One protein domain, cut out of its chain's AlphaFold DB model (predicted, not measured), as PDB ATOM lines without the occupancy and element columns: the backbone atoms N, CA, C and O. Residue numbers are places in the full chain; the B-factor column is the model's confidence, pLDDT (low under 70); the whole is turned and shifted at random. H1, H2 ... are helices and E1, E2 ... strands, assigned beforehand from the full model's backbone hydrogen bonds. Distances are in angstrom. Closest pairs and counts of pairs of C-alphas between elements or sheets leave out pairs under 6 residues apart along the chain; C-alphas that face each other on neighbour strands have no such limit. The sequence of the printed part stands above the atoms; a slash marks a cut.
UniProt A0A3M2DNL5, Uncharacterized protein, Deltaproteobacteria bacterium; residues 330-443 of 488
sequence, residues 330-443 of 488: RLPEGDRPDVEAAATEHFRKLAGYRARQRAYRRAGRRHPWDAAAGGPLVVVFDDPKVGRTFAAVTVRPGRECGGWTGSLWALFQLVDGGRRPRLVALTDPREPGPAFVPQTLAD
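AT A GLANCE: This is residues 330 to 443 of the 488 residues of an uncharacterized protein of Deltaproteobacteria bacterium (UniProt A0A3M2DNL5). A twisted sheet of four antiparallel strands has the helix H1 packed over one face, while the second helix, H2, extends past one end of the sheet and only grazes it. The long loop of residues 396 to 407 reaches out at the same end as H2, and the last strand, E5, passes over the other face of the sheet, coming near E1 and E2 at Pro 438. The printed part has 114 residues with two named helices and five named strands, in the order H1 H2 E1 E2 E3 E4 E5, and its class is mixed, helices and strands. The sheet's order is E1 E2 E3 E4. The whole is compact, with a radius of gyration of the C-alphas of 14.4 A, yet elongated in outline, spanning 47 by 26 by 25 A.

HOW THE PARTS SIT: Begin with the sheet: E1, residues 377 to 383, E2, residues 388 to 395, E3, residues 408 to 416, and E4, residues 422 to 425, form a meander, each strand the antiparallel neighbour of the one before. In the hairpin E1 and E2, look at N 381 and O 390, 2.8 A apart and within hydrogen-bond range. In the hairpin E2 and E3, N 393 and O 410 are within that range at 2.9 A. In the hairpin E3 and E4, N 413 and O 424 are within it at 2.9 A, and the directions stand at 139 degrees. H1, residues 337 to 349, is on the sheet, which gives two layers, a helix on one face of a sheet; its closest C-alphas to E2 are those of Ala 343 and Ala 391, 6.4 A apart. H2, residues 351 to 362, only grazes the sheet with residues 352 to 356. H1 and H2 are close but not clearly touching, the closest C-alphas, of Arg 348 and Arg 354, being 7.0 A apart; they run the same way at a steep tilt of 69.6 degrees, only just short of about perpendicular. In both helices every O i to N i+4 pair is within hydrogen-bond range. E5, residues 438 to 442, pairs with no named strand; the closest C-alphas of E2 and E5 are those of Ala 392 and Pro 438, 6.8 A apart. H1 and E5 are apart.

IN THESE COORDINATES: Find C-alpha 408 at (8.778, -34.171, -16.266); from there E3 runs 24.5 A to C-alpha 416. E2 is 23.4 A long, E1 19.9 A, E4 10.2 A and E5 11.0 A. H1 starts at C-alpha 337, (25.233, -42.078, -6.259), and is 18.7 A long; H2 is 16.7 A long. E5 ends at C-alpha 442, (20.280, -19.089, -5.594).

THE WHOLE: The two C-alphas farthest apart are those of Gly 364 and Lys 385, 47.8 A. The printed part has no cut. The links H2 to E1, E2 to E3 and E4 to E5 are long. The mean pLDDT of the printed part is 91.8; look at residues 398 to 402 for the values under 70.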
ATOM      1  N   ARG A 330      26.359 -27.146  -7.202       94.50
ATOM      2  CA  ARG A 330      26.120 -28.358  -7.980       94.50
ATOM      3  C   ARG A 330      27.291 -29.320  -7.782       94.50
ATOM      4  O   ARG A 330      28.433 -28.942  -8.034       94.50
ATOM      5  N   LEU A 331      26.994 -30.549  -7.383       95.06
ATOM      6  CA  LEU A 331      27.996 -31.601  -7.278       95.06
ATOM      7  C   LEU A 331      28.298 -32.209  -8.659       95.06
ATOM      8  O   LEU A 331      27.396 -32.276  -9.508       95.06
ATOM      9  N   PRO A 332      29.547 -32.646  -8.900       95.69
ATOM     10  CA  PRO A 332      29.885 -33.550  -9.992       95.69
ATOM     11  C   PRO A 332      28.977 -34.786 -10.037       95.69
ATOM     12  O   PRO A 332      28.481 -35.267  -9.018       95.69
ATOM     13  N   GLU A 333      28.750 -35.297 -11.244       95.31
ATOM     14  CA  GLU A 333      27.992 -36.533 -11.451       95.31
ATOM     15  C   GLU A 333      28.703 -37.717 -10.786       95.31
ATOM     16  O   GLU A 333      29.912 -37.883 -10.945       95.31
ATOM     17  N   GLY A 334      27.952 -38.541 -10.051       95.75
ATOM     18  CA  GLY A 334      28.496 -39.717  -9.375       95.75
ATOM     19  C   GLY A 334      29.148 -39.443  -8.016       95.75
ATOM     20  O   GLY A 334      29.538 -40.403  -7.353       95.75
ATOM     21  N   ASP A 335      29.207 -38.190  -7.549       97.25
ATOM     22  CA  ASP A 335      29.699 -37.864  -6.199       97.25
ATOM     23  C   ASP A 335      28.724 -38.319  -5.098       97.25
ATOM     24  O   ASP A 335      29.128 -38.611  -3.970       97.25
ATOM     25  N   ARG A 336      27.422 -38.400  -5.414       97.06
ATOM     26  CA  ARG A 336      26.351 -38.834  -4.496       97.06
ATOM     27  C   ARG A 336      25.441 -39.888  -5.142       97.06
ATOM     28  O   ARG A 336      24.234 -39.660  -5.285       97.06
ATOM     29  N   PRO A 337      25.979 -41.066  -5.511       97.19
ATOM     30  CA  PRO A 337      25.233 -42.078  -6.259       97.19
ATOM     31  C   PRO A 337      24.075 -42.671  -5.437       97.19
ATOM     32  O   PRO A 337      23.071 -43.122  -5.988       97.19
ATOM     33  N   ASP A 338      24.179 -42.634  -4.104       96.94
ATOM     34  CA  ASP A 338      23.116 -42.998  -3.166       96.94
ATOM     35  C   ASP A 338      21.898 -42.069  -3.292       96.94
ATOM     36  O   ASP A 338      20.756 -42.535  -3.374       96.94
ATOM     37  N   VAL A 339      22.140 -40.756  -3.357       97.88
ATOM     38  CA  VAL A 339      21.098 -39.734  -3.515       97.88
ATOM     39  C   VAL A 339      20.518 -39.776  -4.921       97.88
ATOM     40  O   VAL A 339      19.300 -39.691  -5.072       97.88
ATOM     41  N   GLU A 340      21.352 -39.955  -5.945       98.19
ATOM     42  CA  GLU A 340      20.908 -40.046  -7.339       98.19
ATOM     43  C   GLU A 340      19.954 -41.229  -7.564       98.19
ATOM     44  O   GLU A 340      18.864 -41.076  -8.141       98.19
ATOM     45  N   ALA A 341      20.318 -42.404  -7.042       97.56
ATOM     46  CA  ALA A 341      19.484 -43.599  -7.095       97.56
ATOM     47  C   ALA A 341      18.166 -43.401  -6.327       97.56
ATOM     48  O   ALA A 341      17.085 -43.688  -6.859       97.56
ATOM     49  N   ALA A 342      18.233 -42.854  -5.108       98.06
ATOM     50  CA  ALA A 342      17.048 -42.569  -4.306       98.06
ATOM     51  C   ALA A 342      16.123 -41.550  -4.994       98.06
ATOM     52  O   ALA A 342      14.901 -41.732  -4.993       98.06
ATOM     53  N   ALA A 343      16.673 -40.506  -5.614       98.12
ATOM     54  CA  ALA A 343      15.907 -39.473  -6.306       98.12
ATOM     55  C   ALA A 343      15.178 -40.046  -7.518       98.12
ATOM     56  O   ALA A 343      13.982 -39.807  -7.685       98.12
ATOM     57  N   THR A 344      15.849 -40.891  -8.301       97.88
ATOM     58  CA  THR A 344      15.227 -41.627  -9.408       97.88
ATOM     59  C   THR A 344      14.075 -42.516  -8.925       97.88
ATOM     60  O   THR A 344      12.998 -42.534  -9.529       97.88
ATOM     61  N   GLU A 345      14.254 -43.229  -7.811       97.62
ATOM     62  CA  GLU A 345      13.196 -44.061  -7.232       97.62
ATOM     63  C   GLU A 345      11.983 -43.222  -6.787       97.62
ATOM     64  O   GLU A 345      10.839 -43.557  -7.115       97.62
ATOM     65  N   HIS A 346      12.212 -42.115  -6.072       97.75
ATOM     66  CA  HIS A 346      11.146 -41.214  -5.618       97.75
ATOM     67  C   HIS A 346      10.434 -40.541  -6.795       97.75
ATOM     68  O   HIS A 346       9.204 -40.459  -6.810       97.75
ATOM     69  N   PHE A 347      11.175 -40.155  -7.832       97.25
ATOM     70  CA  PHE A 347      10.629 -39.600  -9.066       97.25
ATOM     71  C   PHE A 347       9.640 -40.546  -9.750       97.25
ATOM     72  O   PHE A 347       8.531 -40.147 -10.114       97.25
ATOM     73  N   ARG A 348       9.973 -41.838  -9.843       97.25
ATOM     74  CA  ARG A 348       9.082 -42.858 -10.426       97.25
ATOM     75  C   ARG A 348       7.809 -43.100  -9.605       97.25
ATOM     76  O   ARG A 348       6.825 -43.643 -10.121       97.25
ATOM     77  N   LYS A 349       7.790 -42.692  -8.332       97.12
ATOM     78  CA  LYS A 349       6.612 -42.784  -7.454       97.12
ATOM     79  C   LYS A 349       5.647 -41.607  -7.615       97.12
ATOM     80  O   LYS A 349       4.490 -41.754  -7.217       97.12
ATOM     81  N   LEU A 350       6.069 -40.497  -8.227       96.69
ATOM     82  CA  LEU A 350       5.225 -39.319  -8.436       96.69
ATOM     83  C   LEU A 350       3.954 -39.668  -9.227       96.69
ATOM     84  O   LEU A 350       3.970 -40.458 -10.180       96.69
ATOM     85  N   ALA A 351       2.833 -39.046  -8.863       96.31
ATOM     86  CA  ALA A 351       1.560 -39.248  -9.550       96.31
ATOM     87  C   ALA A 351       1.647 -38.832 -11.031       96.31
ATOM     88  O   ALA A 351       1.166 -39.562 -11.905       96.31
ATOM     89  N   GLY A 352       2.336 -37.722 -11.319       92.75
ATOM     90  CA  GLY A 352       2.587 -37.221 -12.671       92.75
ATOM     91  C   GLY A 352       3.445 -38.159 -13.520       92.75
ATOM     92  O   GLY A 352       3.168 -38.336 -14.712       92.75
ATOM     93  N   TYR A 353       4.430 -38.826 -12.906       94.50
ATOM     94  CA  TYR A 353       5.220 -39.871 -13.560       94.50
ATOM     95  C   TYR A 353       4.343 -41.077 -13.909       94.50
ATOM     96  O   TYR A 353       4.330 -41.535 -15.051       94.50
ATOM     97  N   ARG A 354       3.560 -41.582 -12.947       95.88
ATOM     98  CA  ARG A 354       2.689 -42.754 -13.152       95.88
ATOM     99  C   ARG A 354       1.631 -42.499 -14.226       95.88
ATOM    100  O   ARG A 354       1.330 -43.399 -15.009       95.88
ATOM    101  N   ALA A 355       1.079 -41.288 -14.290       92.06
ATOM    102  CA  ALA A 355       0.147 -40.892 -15.343       92.06
ATOM    103  C   ALA A 355       0.792 -40.966 -16.738       92.06
ATOM    104  O   ALA A 355       0.222 -41.579 -17.645       92.06
ATOM    105  N   ARG A 356       2.010 -40.427 -16.882       90.06
ATOM    106  CA  ARG A 356       2.817 -40.510 -18.111       90.06
ATOM    107  C   ARG A 356       3.157 -41.956 -18.472       90.06
ATOM    108  O   ARG A 356       2.891 -42.370 -19.595       90.06
ATOM    109  N   GLN A 357       3.589 -42.765 -17.506       93.81
ATOM    110  CA  GLN A 357       3.856 -44.193 -17.708       93.81
ATOM    111  C   GLN A 357       2.625 -44.963 -18.212       93.81
ATOM    112  O   GLN A 357       2.754 -45.830 -19.076       93.81
ATOM    113  N   ARG A 358       1.424 -44.673 -17.692       93.88
ATOM    114  CA  ARG A 358       0.178 -45.290 -18.183       93.88
ATOM    115  C   ARG A 358      -0.134 -44.880 -19.621       93.88
ATOM    116  O   ARG A 358      -0.597 -45.710 -20.396       93.88
ATOM    117  N   ALA A 359       0.090 -43.616 -19.981       87.44
ATOM    118  CA  ALA A 359      -0.060 -43.156 -21.362       87.44
ATOM    119  C   ALA A 359       0.955 -43.840 -22.295       87.44
ATOM    120  O   ALA A 359       0.558 -44.366 -23.329       87.44
ATOM    121  N   TYR A 360       2.217 -43.943 -21.872       88.81
ATOM    122  CA  TYR A 360       3.274 -44.643 -22.605       88.81
ATOM    123  C   TYR A 360       2.936 -46.121 -22.859       88.81
ATOM    124  O   TYR A 360       3.077 -46.617 -23.974       88.81
ATOM    125  N   ARG A 361       2.392 -46.815 -21.849       92.25
ATOM    126  CA  ARG A 361       1.946 -48.212 -21.981       92.25
ATOM    127  C   ARG A 361       0.762 -48.390 -22.921       92.25
ATOM    128  O   ARG A 361       0.735 -49.356 -23.677       92.25
ATOM    129  N   ARG A 362      -0.194 -47.457 -22.910       88.69
ATOM    130  CA  ARG A 362      -1.322 -47.463 -23.857       88.69
ATOM    131  C   ARG A 362      -0.870 -47.286 -25.306       88.69
ATOM    132  O   ARG A 362      -1.532 -47.800 -26.195       88.69
ATOM    133  N   ALA A 363       0.281 -46.656 -25.532       84.69
ATOM    134  CA  ALA A 363       0.938 -46.597 -26.837       84.69
ATOM    135  C   ALA A 363       1.736 -47.880 -27.189       84.69
ATOM    136  O   ALA A 363       2.588 -47.854 -28.070       84.69
ATOM    137  N   GLY A 364       1.509 -48.999 -26.485       89.25
ATOM    138  CA  GLY A 364       2.110 -50.305 -26.784       89.25
ATOM    139  C   GLY A 364       3.516 -50.532 -26.215       89.25
ATOM    140  O   GLY A 364       4.126 -51.569 -26.477       89.25
ATOM    141  N   ARG A 365       4.059 -49.601 -25.420       89.19
ATOM    142  CA  ARG A 365       5.427 -49.687 -24.883       89.19
ATOM    143  C   ARG A 365       5.449 -50.315 -23.484       89.19
ATOM    144  O   ARG A 365       4.689 -49.921 -22.605       89.19
ATOM    145  N   ARG A 366       6.323 -51.300 -23.244       92.38
ATOM    146  CA  ARG A 366       6.329 -52.078 -21.981       92.38
ATOM    147  C   ARG A 366       7.318 -51.579 -20.920       92.38
ATOM    148  O   ARG A 366       7.073 -51.778 -19.731       92.38
ATOM    149  N   HIS A 367       8.404 -50.929 -21.328       92.56
ATOM    150  CA  HIS A 367       9.470 -50.471 -20.434       92.56
ATOM    151  C   HIS A 367       9.126 -49.133 -19.740       92.56
ATOM    152  O   HIS A 367       8.121 -48.489 -20.079       92.56
ATOM    153  N   PRO A 368       9.908 -48.722 -18.723       94.69
ATOM    154  CA  PRO A 368       9.803 -47.389 -18.148       94.69
ATOM    155  C   PRO A 368       9.979 -46.301 -19.214       94.69
ATOM    156  O   PRO A 368      10.871 -46.395 -20.052       94.69
ATOM    157  N   TRP A 369       9.115 -45.286 -19.214       91.88
ATOM    158  CA  TRP A 369       9.148 -44.252 -20.260       91.88
ATOM    159  C   TRP A 369      10.380 -43.342 -20.173       91.88
ATOM    160  O   TRP A 369      10.784 -42.750 -21.168       91.88
ATOM    161  N   ASP A 370      10.980 -43.238 -18.989       92.81
ATOM    162  CA  ASP A 370      12.237 -42.535 -18.748       92.81
ATOM    163  C   ASP A 370      13.454 -43.296 -19.298       92.81
ATOM    164  O   ASP A 370      14.447 -42.672 -19.654       92.81
ATOM    165  N   ALA A 371      13.373 -44.622 -19.456       91.88
ATOM    166  CA  ALA A 371      14.442 -45.418 -20.064       91.88
ATOM    167  C   ALA A 371      14.583 -45.163 -21.577       91.88
ATOM    168  O   ALA A 371      15.689 -45.237 -22.106       91.88
ATOM    169  N   ALA A 372      13.500 -44.776 -22.262       84.62
ATOM    170  CA  ALA A 372      13.551 -44.364 -23.670       84.62
ATOM    171  C   ALA A 372      14.363 -43.066 -23.891       84.62
ATOM    172  O   ALA A 372      14.673 -42.712 -25.023       84.62
ATOM    173  N   ALA A 373      14.703 -42.349 -22.814       71.50
ATOM    174  CA  ALA A 373      15.518 -41.137 -22.836       71.50
ATOM    175  C   ALA A 373      17.019 -41.390 -22.592       71.50
ATOM    176  O   ALA A 373      17.758 -40.429 -22.417       71.50
ATOM    177  N   GLY A 374      17.452 -42.651 -22.479       85.88
ATOM    178  CA  GLY A 374      18.748 -42.979 -21.871       85.88
ATOM    179  C   GLY A 374      18.733 -42.906 -20.336       85.88
ATOM    180  O   GLY A 374      19.771 -43.072 -19.710       85.88
ATOM    181  N   GLY A 375      17.556 -42.709 -19.728       90.75
ATOM    182  CA  GLY A 375      17.373 -42.566 -18.285       90.75
ATOM    183  C   GLY A 375      17.093 -41.123 -17.840       90.75
ATOM    184  O   GLY A 375      17.124 -40.189 -18.644       90.75
ATOM    185  N   PRO A 376      16.752 -40.927 -16.556       95.00
ATOM    186  CA  PRO A 376      16.651 -39.600 -15.968       95.00
ATOM    187  C   PRO A 376      18.022 -38.945 -15.802       95.00
ATOM    188  O   PRO A 376      18.955 -39.573 -15.313       95.00
ATOM    189  N   LEU A 377      18.105 -37.651 -16.113       96.31
ATOM    190  CA  LEU A 377      19.219 -36.815 -15.681       96.31
ATOM    191  C   LEU A 377      18.984 -36.408 -14.227       96.31
ATOM    192  O   LEU A 377      17.959 -35.788 -13.923       96.31
ATOM    193  N   VAL A 378      19.931 -36.727 -13.348       97.75
ATOM    194  CA  VAL A 378      19.892 -36.321 -11.944       97.75
ATOM    195  C   VAL A 378      21.002 -35.313 -11.676       97.75
ATOM    196  O   VAL A 378      22.138 -35.510 -12.085       97.75
ATOM    197  N   VAL A 379      20.660 -34.211 -11.014       97.88
ATOM    198  CA  VAL A 379      21.618 -33.195 -10.571       97.88
ATOM    199  C   VAL A 379      21.489 -33.043  -9.065       97.88
ATOM    200  O   VAL A 379      20.393 -32.772  -8.569       97.88
ATOM    201  N   VAL A 380      22.594 -33.212  -8.346       98.12
ATOM    202  CA  VAL A 380      22.645 -33.052  -6.891       98.12
ATOM    203  C   VAL A 380      23.255 -31.696  -6.547       98.12
ATOM    204  O   VAL A 380      24.218 -31.257  -7.177       98.12
ATOM    205  N   PHE A 381      22.672 -31.025  -5.559       97.56
ATOM    206  CA  PHE A 381      23.140 -29.749  -5.033       97.56
ATOM    207  C   PHE A 381      23.355 -29.861  -3.529       97.56
ATOM    208  O   PHE A 381      22.470 -30.359  -2.834       97.56
ATOM    209  N   ASP A 382      24.466 -29.332  -3.027       96.06
ATOM    210  CA  ASP A 382      24.696 -29.154  -1.594       96.06
ATOM    211  C   ASP A 382      24.681 -27.667  -1.245       96.06
ATOM    212  O   ASP A 382      25.387 -26.861  -1.849       96.06
ATOM    213  N   ASP A 383      23.864 -27.298  -0.262       94.25
ATOM    214  CA  ASP A 383      23.861 -25.982   0.369       94.25
ATOM    215  C   ASP A 383      24.736 -26.049   1.632       94.25
ATOM    216  O   ASP A 383      24.268 -26.510   2.684       94.25
ATOM    217  N   PRO A 384      26.008 -25.612   1.559       89.06
ATOM    218  CA  PRO A 384      26.931 -25.695   2.684       89.06
ATOM    219  C   PRO A 384      26.564 -24.736   3.821       89.06
ATOM    220  O   PRO A 384      27.017 -24.941   4.944       89.06
ATOM    221  N   LYS A 385      25.752 -23.699   3.567       87.62
ATOM    222  CA  LYS A 385      25.389 -22.713   4.595       87.62
ATOM    223  C   LYS A 385      24.410 -23.293   5.608       87.62
ATOM    224  O   LYS A 385      24.481 -22.951   6.784       87.62
ATOM    225  N   VAL A 386      23.498 -24.155   5.157       89.94
ATOM    226  CA  VAL A 386      22.469 -24.770   6.018       89.94
ATOM    227  C   VAL A 386      22.548 -26.297   6.079       89.94
ATOM    228  O   VAL A 386      21.681 -26.921   6.687       89.94
ATOM    229  N   GLY A 387      23.556 -26.906   5.449       93.62
ATOM    230  CA  GLY A 387      23.784 -28.353   5.475       93.62
ATOM    231  C   GLY A 387      22.651 -29.160   4.836       93.62
ATOM    232  O   GLY A 387      22.277 -30.212   5.353       93.62
ATOM    233  N   ARG A 388      22.055 -28.656   3.746       96.44
ATOM    234  CA  ARG A 388      20.959 -29.330   3.027       96.44
ATOM    235  C   ARG A 388      21.437 -29.853   1.678       96.44
ATOM    236  O   ARG A 388      22.075 -29.121   0.931       96.44
ATOM    237  N   THR A 389      21.042 -31.078   1.342       97.75
ATOM    238  CA  THR A 389      21.243 -31.662   0.009       97.75
ATOM    239  C   THR A 389      19.921 -31.676  -0.750       97.75
ATOM    240  O   THR A 389      18.883 -32.084  -0.217       97.75
ATOM    241  N   PHE A 390      19.963 -31.280  -2.016       98.19
ATOM    242  CA  PHE A 390      18.841 -31.320  -2.942       98.19
ATOM    243  C   PHE A 390      19.180 -32.197  -4.144       98.19
ATOM    244  O   PHE A 390      20.327 -32.262  -4.573       98.19
ATOM    245  N   ALA A 391      18.175 -32.845  -4.719       98.38
ATOM    246  CA  ALA A 391      18.315 -33.603  -5.955       98.38
ATOM    247  C   ALA A 391      17.228 -33.181  -6.937       98.38
ATOM    248  O   ALA A 391      16.037 -33.260  -6.631       98.38
ATOM    249  N   ALA A 392      17.627 -32.738  -8.122       98.12
ATOM    250  CA  ALA A 392      16.725 -32.476  -9.226       98.12
ATOM    251  C   ALA A 392      16.755 -33.649 -10.202       98.12
ATOM    252  O   ALA A 392      17.821 -34.050 -10.657       98.12
ATOM    253  N   VAL A 393      15.587 -34.174 -10.561       97.88
ATOM    254  CA  VAL A 393      15.449 -35.242 -11.558       97.88
ATOM    255  C   VAL A 393      14.732 -34.677 -12.769       97.88
ATOM    256  O   VAL A 393      13.644 -34.124 -12.631       97.88
ATOM    257  N   THR A 394      15.317 -34.822 -13.954       96.25
ATOM    258  CA  THR A 394      14.760 -34.334 -15.218       96.25
ATOM    259  C   THR A 394      14.681 -35.466 -16.228       96.25
ATOM    260  O   THR A 394      15.670 -36.136 -16.505       96.25
ATOM    261  N   VAL A 395      13.508 -35.655 -16.830       93.50
ATOM    262  CA  VAL A 395      13.300 -36.634 -17.898       93.50
ATOM    263  C   VAL A 395      12.728 -35.945 -19.128       93.50
ATOM    264  O   VAL A 395      11.673 -35.304 -19.076       93.50
ATOM    265  N   ARG A 396      13.430 -36.108 -20.254       88.00
ATOM    266  CA  ARG A 396      13.049 -35.633 -21.590       88.00
ATOM    267  C   ARG A 396      13.358 -36.742 -22.610       88.00
ATOM    268  O   ARG A 396      14.404 -36.662 -23.247       88.00
ATOM    269  N   PRO A 397      12.516 -37.790 -22.745       76.00
ATOM    270  CA  PRO A 397      12.617 -38.762 -23.828       76.00
ATOM    271  C   PRO A 397      12.810 -38.056 -25.158       76.00
ATOM    272  O   PRO A 397      12.286 -36.955 -25.368       76.00
ATOM    273  N   GLY A 398      13.614 -38.698 -26.004       63.81
ATOM    274  CA  GLY A 398      14.050 -38.170 -27.283       63.81
ATOM    275  C   GLY A 398      12.904 -37.611 -28.122       63.81
ATOM    276  O   GLY A 398      11.723 -37.907 -27.930       63.81
ATOM    277  N   ARG A 399      13.282 -36.772 -29.082       63.69
ATOM    278  CA  ARG A 399      12.386 -36.108 -30.032       63.69
ATOM    279  C   ARG A 399      11.871 -37.103 -31.092       63.69
ATOM    280  O   ARG A 399      11.936 -36.808 -32.277       63.69
ATOM    281  N   GLU A 400      11.408 -38.287 -30.686       63.81
ATOM    282  CA  GLU A 400      10.857 -39.272 -31.616       63.81
ATOM    283  C   GLU A 400       9.549 -38.763 -32.219       63.81
ATOM    284  O   GLU A 400       8.655 -38.256 -31.534       63.81
ATOM    285  N   CYS A 401       9.443 -38.914 -33.529       63.06
ATOM    286  CA  CYS A 401       8.380 -38.330 -34.322       63.06
ATOM    287  C   CYS A 401       7.281 -39.339 -34.594       63.06
ATOM    288  O   CYS A 401       7.548 -40.469 -34.987       63.06
ATOM    289  N   GLY A 402       6.036 -38.936 -34.326       61.84
ATOM    290  CA  GLY A 402       4.888 -39.846 -34.349       61.84
ATOM    291  C   GLY A 402       4.820 -40.805 -33.151       61.84
ATOM    292  O   GLY A 402       3.969 -41.691 -33.138       61.84
ATOM    293  N   GLY A 403       5.690 -40.633 -32.149       71.06
ATOM    294  CA  GLY A 403       5.717 -41.420 -30.920       71.06
ATOM    295  C   GLY A 403       5.088 -40.709 -29.721       71.06
ATOM    296  O   GLY A 403       4.822 -39.506 -29.725       71.06
ATOM    297  N   TRP A 404       4.879 -41.466 -28.644       78.44
ATOM    298  CA  TRP A 404       4.573 -40.878 -27.344       78.44
ATOM    299  C   TRP A 404       5.755 -40.017 -26.887       78.44
ATOM    300  O   TRP A 404       6.892 -40.484 -26.879       78.44
ATOM    301  N   THR A 405       5.484 -38.789 -26.456       76.12
ATOM    302  CA  THR A 405       6.476 -37.925 -25.810       76.12
ATOM    303  C   THR A 405       6.024 -37.605 -24.392       76.12
ATOM    304  O   THR A 405       4.834 -37.581 -24.068       76.12
ATOM    305  N   GLY A 406       6.999 -37.407 -23.517       81.88
ATOM    306  CA  GLY A 406       6.774 -37.028 -22.137       81.88
ATOM    307  C   GLY A 406       7.860 -36.069 -21.706       81.88
ATOM    308  O   GLY A 406       8.974 -36.099 -22.211       81.88
ATOM    309  N   SER A 407       7.546 -35.193 -20.770       88.19
ATOM    310  CA  SER A 407       8.577 -34.473 -20.042       88.19
ATOM    311  C   SER A 407       8.102 -34.267 -18.619       88.19
ATOM    312  O   SER A 407       6.899 -34.095 -18.381       88.19
ATOM    313  N   LEU A 408       9.028 -34.384 -17.680       91.69
ATOM    314  CA  LEU A 408       8.778 -34.171 -16.266       91.69
ATOM    315  C   LEU A 408      10.098 -33.772 -15.606       91.69
ATOM    316  O   LEU A 408      11.139 -34.338 -15.936       91.69
ATOM    317  N   TRP A 409      10.054 -32.818 -14.685       95.75
ATOM    318  CA  TRP A 409      11.144 -32.580 -13.744       95.75
ATOM    319  C   TRP A 409      10.598 -32.670 -12.320       95.75
ATOM    320  O   TRP A 409       9.386 -32.656 -12.140       95.75
ATOM    321  N   ALA A 410      11.454 -32.816 -11.320       97.31
ATOM    322  CA  ALA A 410      11.077 -32.675  -9.921       97.31
ATOM    323  C   ALA A 410      12.293 -32.263  -9.098       97.31
ATOM    324  O   ALA A 410      13.418 -32.638  -9.434       97.31
ATOM    325  N   LEU A 411      12.050 -31.544  -8.006       98.19
ATOM    326  CA  LEU A 411      13.056 -31.229  -6.999       98.19
ATOM    327  C   LEU A 411      12.755 -32.012  -5.725       98.19
ATOM    328  O   LEU A 411      11.603 -32.087  -5.297       98.19
ATOM    329  N   PHE A 412      13.793 -32.561  -5.106       98.44
ATOM    330  CA  PHE A 412      13.723 -33.270  -3.839       98.44
ATOM    331  C   PHE A 412      14.714 -32.686  -2.838       98.44
ATOM    332  O   PHE A 412      15.792 -32.242  -3.225       98.44
ATOM    333  N   GLN A 413      14.375 -32.752  -1.553       98.12
ATOM    334  CA  GLN A 413      15.298 -32.493  -0.451       98.12
ATOM    335  C   GLN A 413      15.615 -33.792   0.285       98.12
ATOM    336  O   GLN A 413      14.707 -34.565   0.606       98.12
ATOM    337  N   LEU A 414      16.892 -34.002   0.593       98.25
ATOM    338  CA  LEU A 414      17.350 -35.055   1.489       98.25
ATOM    339  C   LEU A 414      17.000 -34.709   2.936       98.25
ATOM    340  O   LEU A 414      17.417 -33.675   3.451       98.25
ATOM    341  N   VAL A 415      16.230 -35.584   3.583       97.69
ATOM    342  CA  VAL A 415      15.827 -35.436   4.993       97.69
ATOM    343  C   VAL A 415      16.448 -36.494   5.907       97.69
ATOM    344  O   VAL A 415      16.378 -36.359   7.122       97.69
ATOM    345  N   ASP A 416      17.020 -37.556   5.337       95.56
ATOM    346  CA  ASP A 416      17.787 -38.582   6.049       95.56
ATOM    347  C   ASP A 416      18.806 -39.197   5.080       95.56
ATOM    348  O   ASP A 416      18.413 -39.714   4.034       95.56
ATOM    349  N   GLY A 417      20.095 -39.104   5.419       92.31
ATOM    350  CA  GLY A 417      21.225 -39.605   4.628       92.31
ATOM    351  C   GLY A 417      21.692 -41.016   4.999       92.31
ATOM    352  O   GLY A 417      22.812 -41.384   4.657       92.31
ATOM    353  N   GLY A 418      20.892 -41.793   5.737       93.69
ATOM    354  CA  GLY A 418      21.217 -43.180   6.072       93.69
ATOM    355  C   GLY A 418      21.373 -44.097   4.847       93.69
ATOM    356  O   GLY A 418      21.247 -43.687   3.697       93.69
ATOM    357  N   ARG A 419      21.576 -45.404   5.082       91.25
ATOM    358  CA  ARG A 419      21.801 -46.419   4.021       91.25
ATOM    359  C   ARG A 419      20.725 -46.438   2.919       91.25
ATOM    360  O   ARG A 419      20.969 -46.948   1.830       91.25
ATOM    361  N   ARG A 420      19.524 -45.940   3.217       93.25
ATOM    362  CA  ARG A 420      18.443 -45.705   2.254       93.25
ATOM    363  C   ARG A 420      18.015 -44.242   2.368       93.25
ATOM    364  O   ARG A 420      17.159 -43.955   3.205       93.25
ATOM    365  N   PRO A 421      18.606 -43.344   1.564       96.38
ATOM    366  CA  PRO A 421      18.304 -41.925   1.632       96.38
ATOM    367  C   PRO A 421      16.801 -41.653   1.520       96.38
ATOM    368  O   PRO A 421      16.129 -42.153   0.610       96.38
ATOM    369  N   ARG A 422      16.261 -40.858   2.446       97.56
ATOM    370  CA  ARG A 422      14.859 -40.428   2.416       97.56
ATOM    371  C   ARG A 422      14.770 -39.036   1.816       97.56
ATOM    372  O   ARG A 422      15.401 -38.098   2.303       97.56
ATOM    373  N   LEU A 423      13.943 -38.911   0.784       98.31
ATOM    374  CA  LEU A 423      13.751 -37.681   0.030       98.31
ATOM    375  C   LEU A 423      12.304 -37.200   0.151       98.31
ATOM    376  O   LEU A 423      11.364 -37.997   0.099       98.31
ATOM    377  N   VAL A 424      12.118 -35.889   0.264       98.00
ATOM    378  CA  VAL A 424      10.801 -35.241   0.198       98.00
ATOM    379  C   VAL A 424      10.718 -34.430  -1.087       98.00
ATOM    380  O   VAL A 424      11.627 -33.660  -1.389       98.00
ATOM    381  N   ALA A 425       9.644 -34.619  -1.857       97.88
ATOM    382  CA  ALA A 425       9.401 -33.832  -3.062       97.88
ATOM    383  C   ALA A 425       9.070 -32.385  -2.684       97.88
ATOM    384  O   ALA A 425       8.182 -32.138  -1.869       97.88
ATOM    385  N   LEU A 426       9.778 -31.451  -3.308       97.69
ATOM    386  CA  LEU A 426       9.554 -30.018  -3.189       97.69
ATOM    387  C   LEU A 426       8.747 -29.460  -4.363       97.69
ATOM    388  O   LEU A 426       8.318 -28.322  -4.302       97.69
ATOM    389  N   THR A 427       8.515 -30.223  -5.429       96.94
ATOM    390  CA  THR A 427       7.607 -29.862  -6.534       96.94
ATOM    391  C   THR A 427       6.246 -30.542  -6.372       96.94
ATOM    392  O   THR A 427       6.132 -31.542  -5.661       96.94
ATOM    393  N   ASP A 428       5.219 -30.067  -7.082       95.00
ATOM    394  CA  ASP A 428       3.919 -30.751  -7.118       95.00
ATOM    395  C   ASP A 428       4.079 -32.193  -7.664       95.00
ATOM    396  O   ASP A 428       4.583 -32.390  -8.773       95.00
ATOM    397  N   PRO A 429       3.669 -33.238  -6.920       94.75
ATOM    398  CA  PRO A 429       3.858 -34.623  -7.343       94.75
ATOM    399  C   PRO A 429       2.938 -35.063  -8.493       94.75
ATOM    400  O   PRO A 429       3.159 -36.127  -9.082       94.75
ATOM    401  N   ARG A 430       1.877 -34.313  -8.795       92.75
ATOM    402  CA  ARG A 430       0.962 -34.546  -9.921       92.75
ATOM    403  C   ARG A 430       1.436 -33.795 -11.155       92.75
ATOM    404  O   ARG A 430       1.472 -34.383 -12.239       92.75
ATOM    405  N   GLU A 431       1.840 -32.544 -10.973       87.56
ATOM    406  CA  GLU A 431       2.181 -31.638 -12.066       87.56
ATOM    407  C   GLU A 431       3.344 -30.706 -11.695       87.56
ATOM    408  O   GLU A 431       3.161 -29.512 -11.493       87.56
ATOM    409  N   PRO A 432       4.580 -31.223 -11.636       82.94
ATOM    410  CA  PRO A 432       5.745 -30.416 -11.272       82.94
ATOM    411  C   PRO A 432       6.115 -29.382 -12.351       82.94
ATOM    412  O   PRO A 432       6.987 -28.542 -12.147       82.94
ATOM    413  N   GLY A 433       5.456 -29.434 -13.510       82.44
ATOM    414  CA  GLY A 433       5.656 -28.535 -14.634       82.44
ATOM    415  C   GLY A 433       6.521 -29.126 -15.754       82.44
ATOM    416  O   GLY A 433       6.946 -30.290 -15.705       82.44
ATOM    417  N   PRO A 434       6.764 -28.345 -16.818       82.00
ATOM    418  CA  PRO A 434       7.506 -28.810 -17.985       82.00
ATOM    419  C   PRO A 434       8.990 -28.955 -17.657       82.00
ATOM    420  O   PRO A 434       9.567 -28.066 -17.034       82.00
ATOM    421  N   ALA A 435       9.612 -30.033 -18.134       86.81
ATOM    422  CA  ALA A 435      10.994 -30.344 -17.799       86.81
ATOM    423  C   ALA A 435      11.984 -29.247 -18.220       86.81
ATOM    424  O   ALA A 435      12.028 -28.851 -19.388       86.81
ATOM    425  N   PHE A 436      12.841 -28.848 -17.288       91.62
ATOM    426  CA  PHE A 436      14.080 -28.118 -17.537       91.62
ATOM    427  C   PHE A 436      15.178 -28.723 -16.662       91.62
ATOM    428  O   PHE A 436      14.859 -29.444 -15.723       91.62
ATOM    429  N   VAL A 437      16.447 -28.472 -16.989       94.44
ATOM    430  CA  VAL A 437      17.586 -28.987 -16.217       94.44
ATOM    431  C   VAL A 437      18.080 -27.883 -15.286       94.44
ATOM    432  O   VAL A 437      18.649 -26.907 -15.793       94.44
ATOM    433  N   PRO A 438      17.891 -28.008 -13.961       96.19
ATOM    434  CA  PRO A 438      18.478 -27.083 -13.005       96.19
ATOM    435  C   PRO A 438      19.998 -27.057 -13.118       96.19
ATOM    436  O   PRO A 438      20.642 -28.099 -13.235       96.19
ATOM    437  N   GLN A 439      20.563 -25.859 -13.089       95.44
ATOM    438  CA  GLN A 439      22.002 -25.629 -13.162       95.44
ATOM    439  C   GLN A 439      22.550 -25.046 -11.862       95.44
ATOM    440  O   GLN A 439      23.701 -25.308 -11.525       95.44
ATOM    441  N   THR A 440      21.742 -24.271 -11.135       95.38
ATOM    442  CA  THR A 440      22.131 -23.651  -9.865       95.38
ATOM    443  C   THR A 440      20.906 -23.365  -8.995       95.38
ATOM    444  O   THR A 440      19.787 -23.277  -9.515       95.38
ATOM    445  N   LEU A 441      21.131 -23.234  -7.685       95.81
ATOM    446  CA  LEU A 441      20.145 -22.767  -6.711       95.81
ATOM    447  C   LEU A 441      20.663 -21.470  -6.078       95.81
ATOM    448  O   LEU A 441      21.770 -21.456  -5.528       95.81
ATOM    449  N   ALA A 442      19.891 -20.393  -6.137       94.12
ATOM    450  CA  ALA A 442      20.280 -19.089  -5.594       94.12
ATOM    451  C   ALA A 442      19.062 -18.375  -5.013       94.12
ATOM    452  O   ALA A 442      17.999 -18.508  -5.583       94.12
ATOM    453  N   ASP A 443      19.234 -17.643  -3.916       93.62
ATOM    454  CA  ASP A 443      18.213 -16.771  -3.315       93.62
ATOM    455  C   ASP A 443      18.284 -15.396  -3.999       93.62
ATOM    456  O   ASP A 443      19.059 -14.522  -3.594       93.62
TER     457      ASP A 443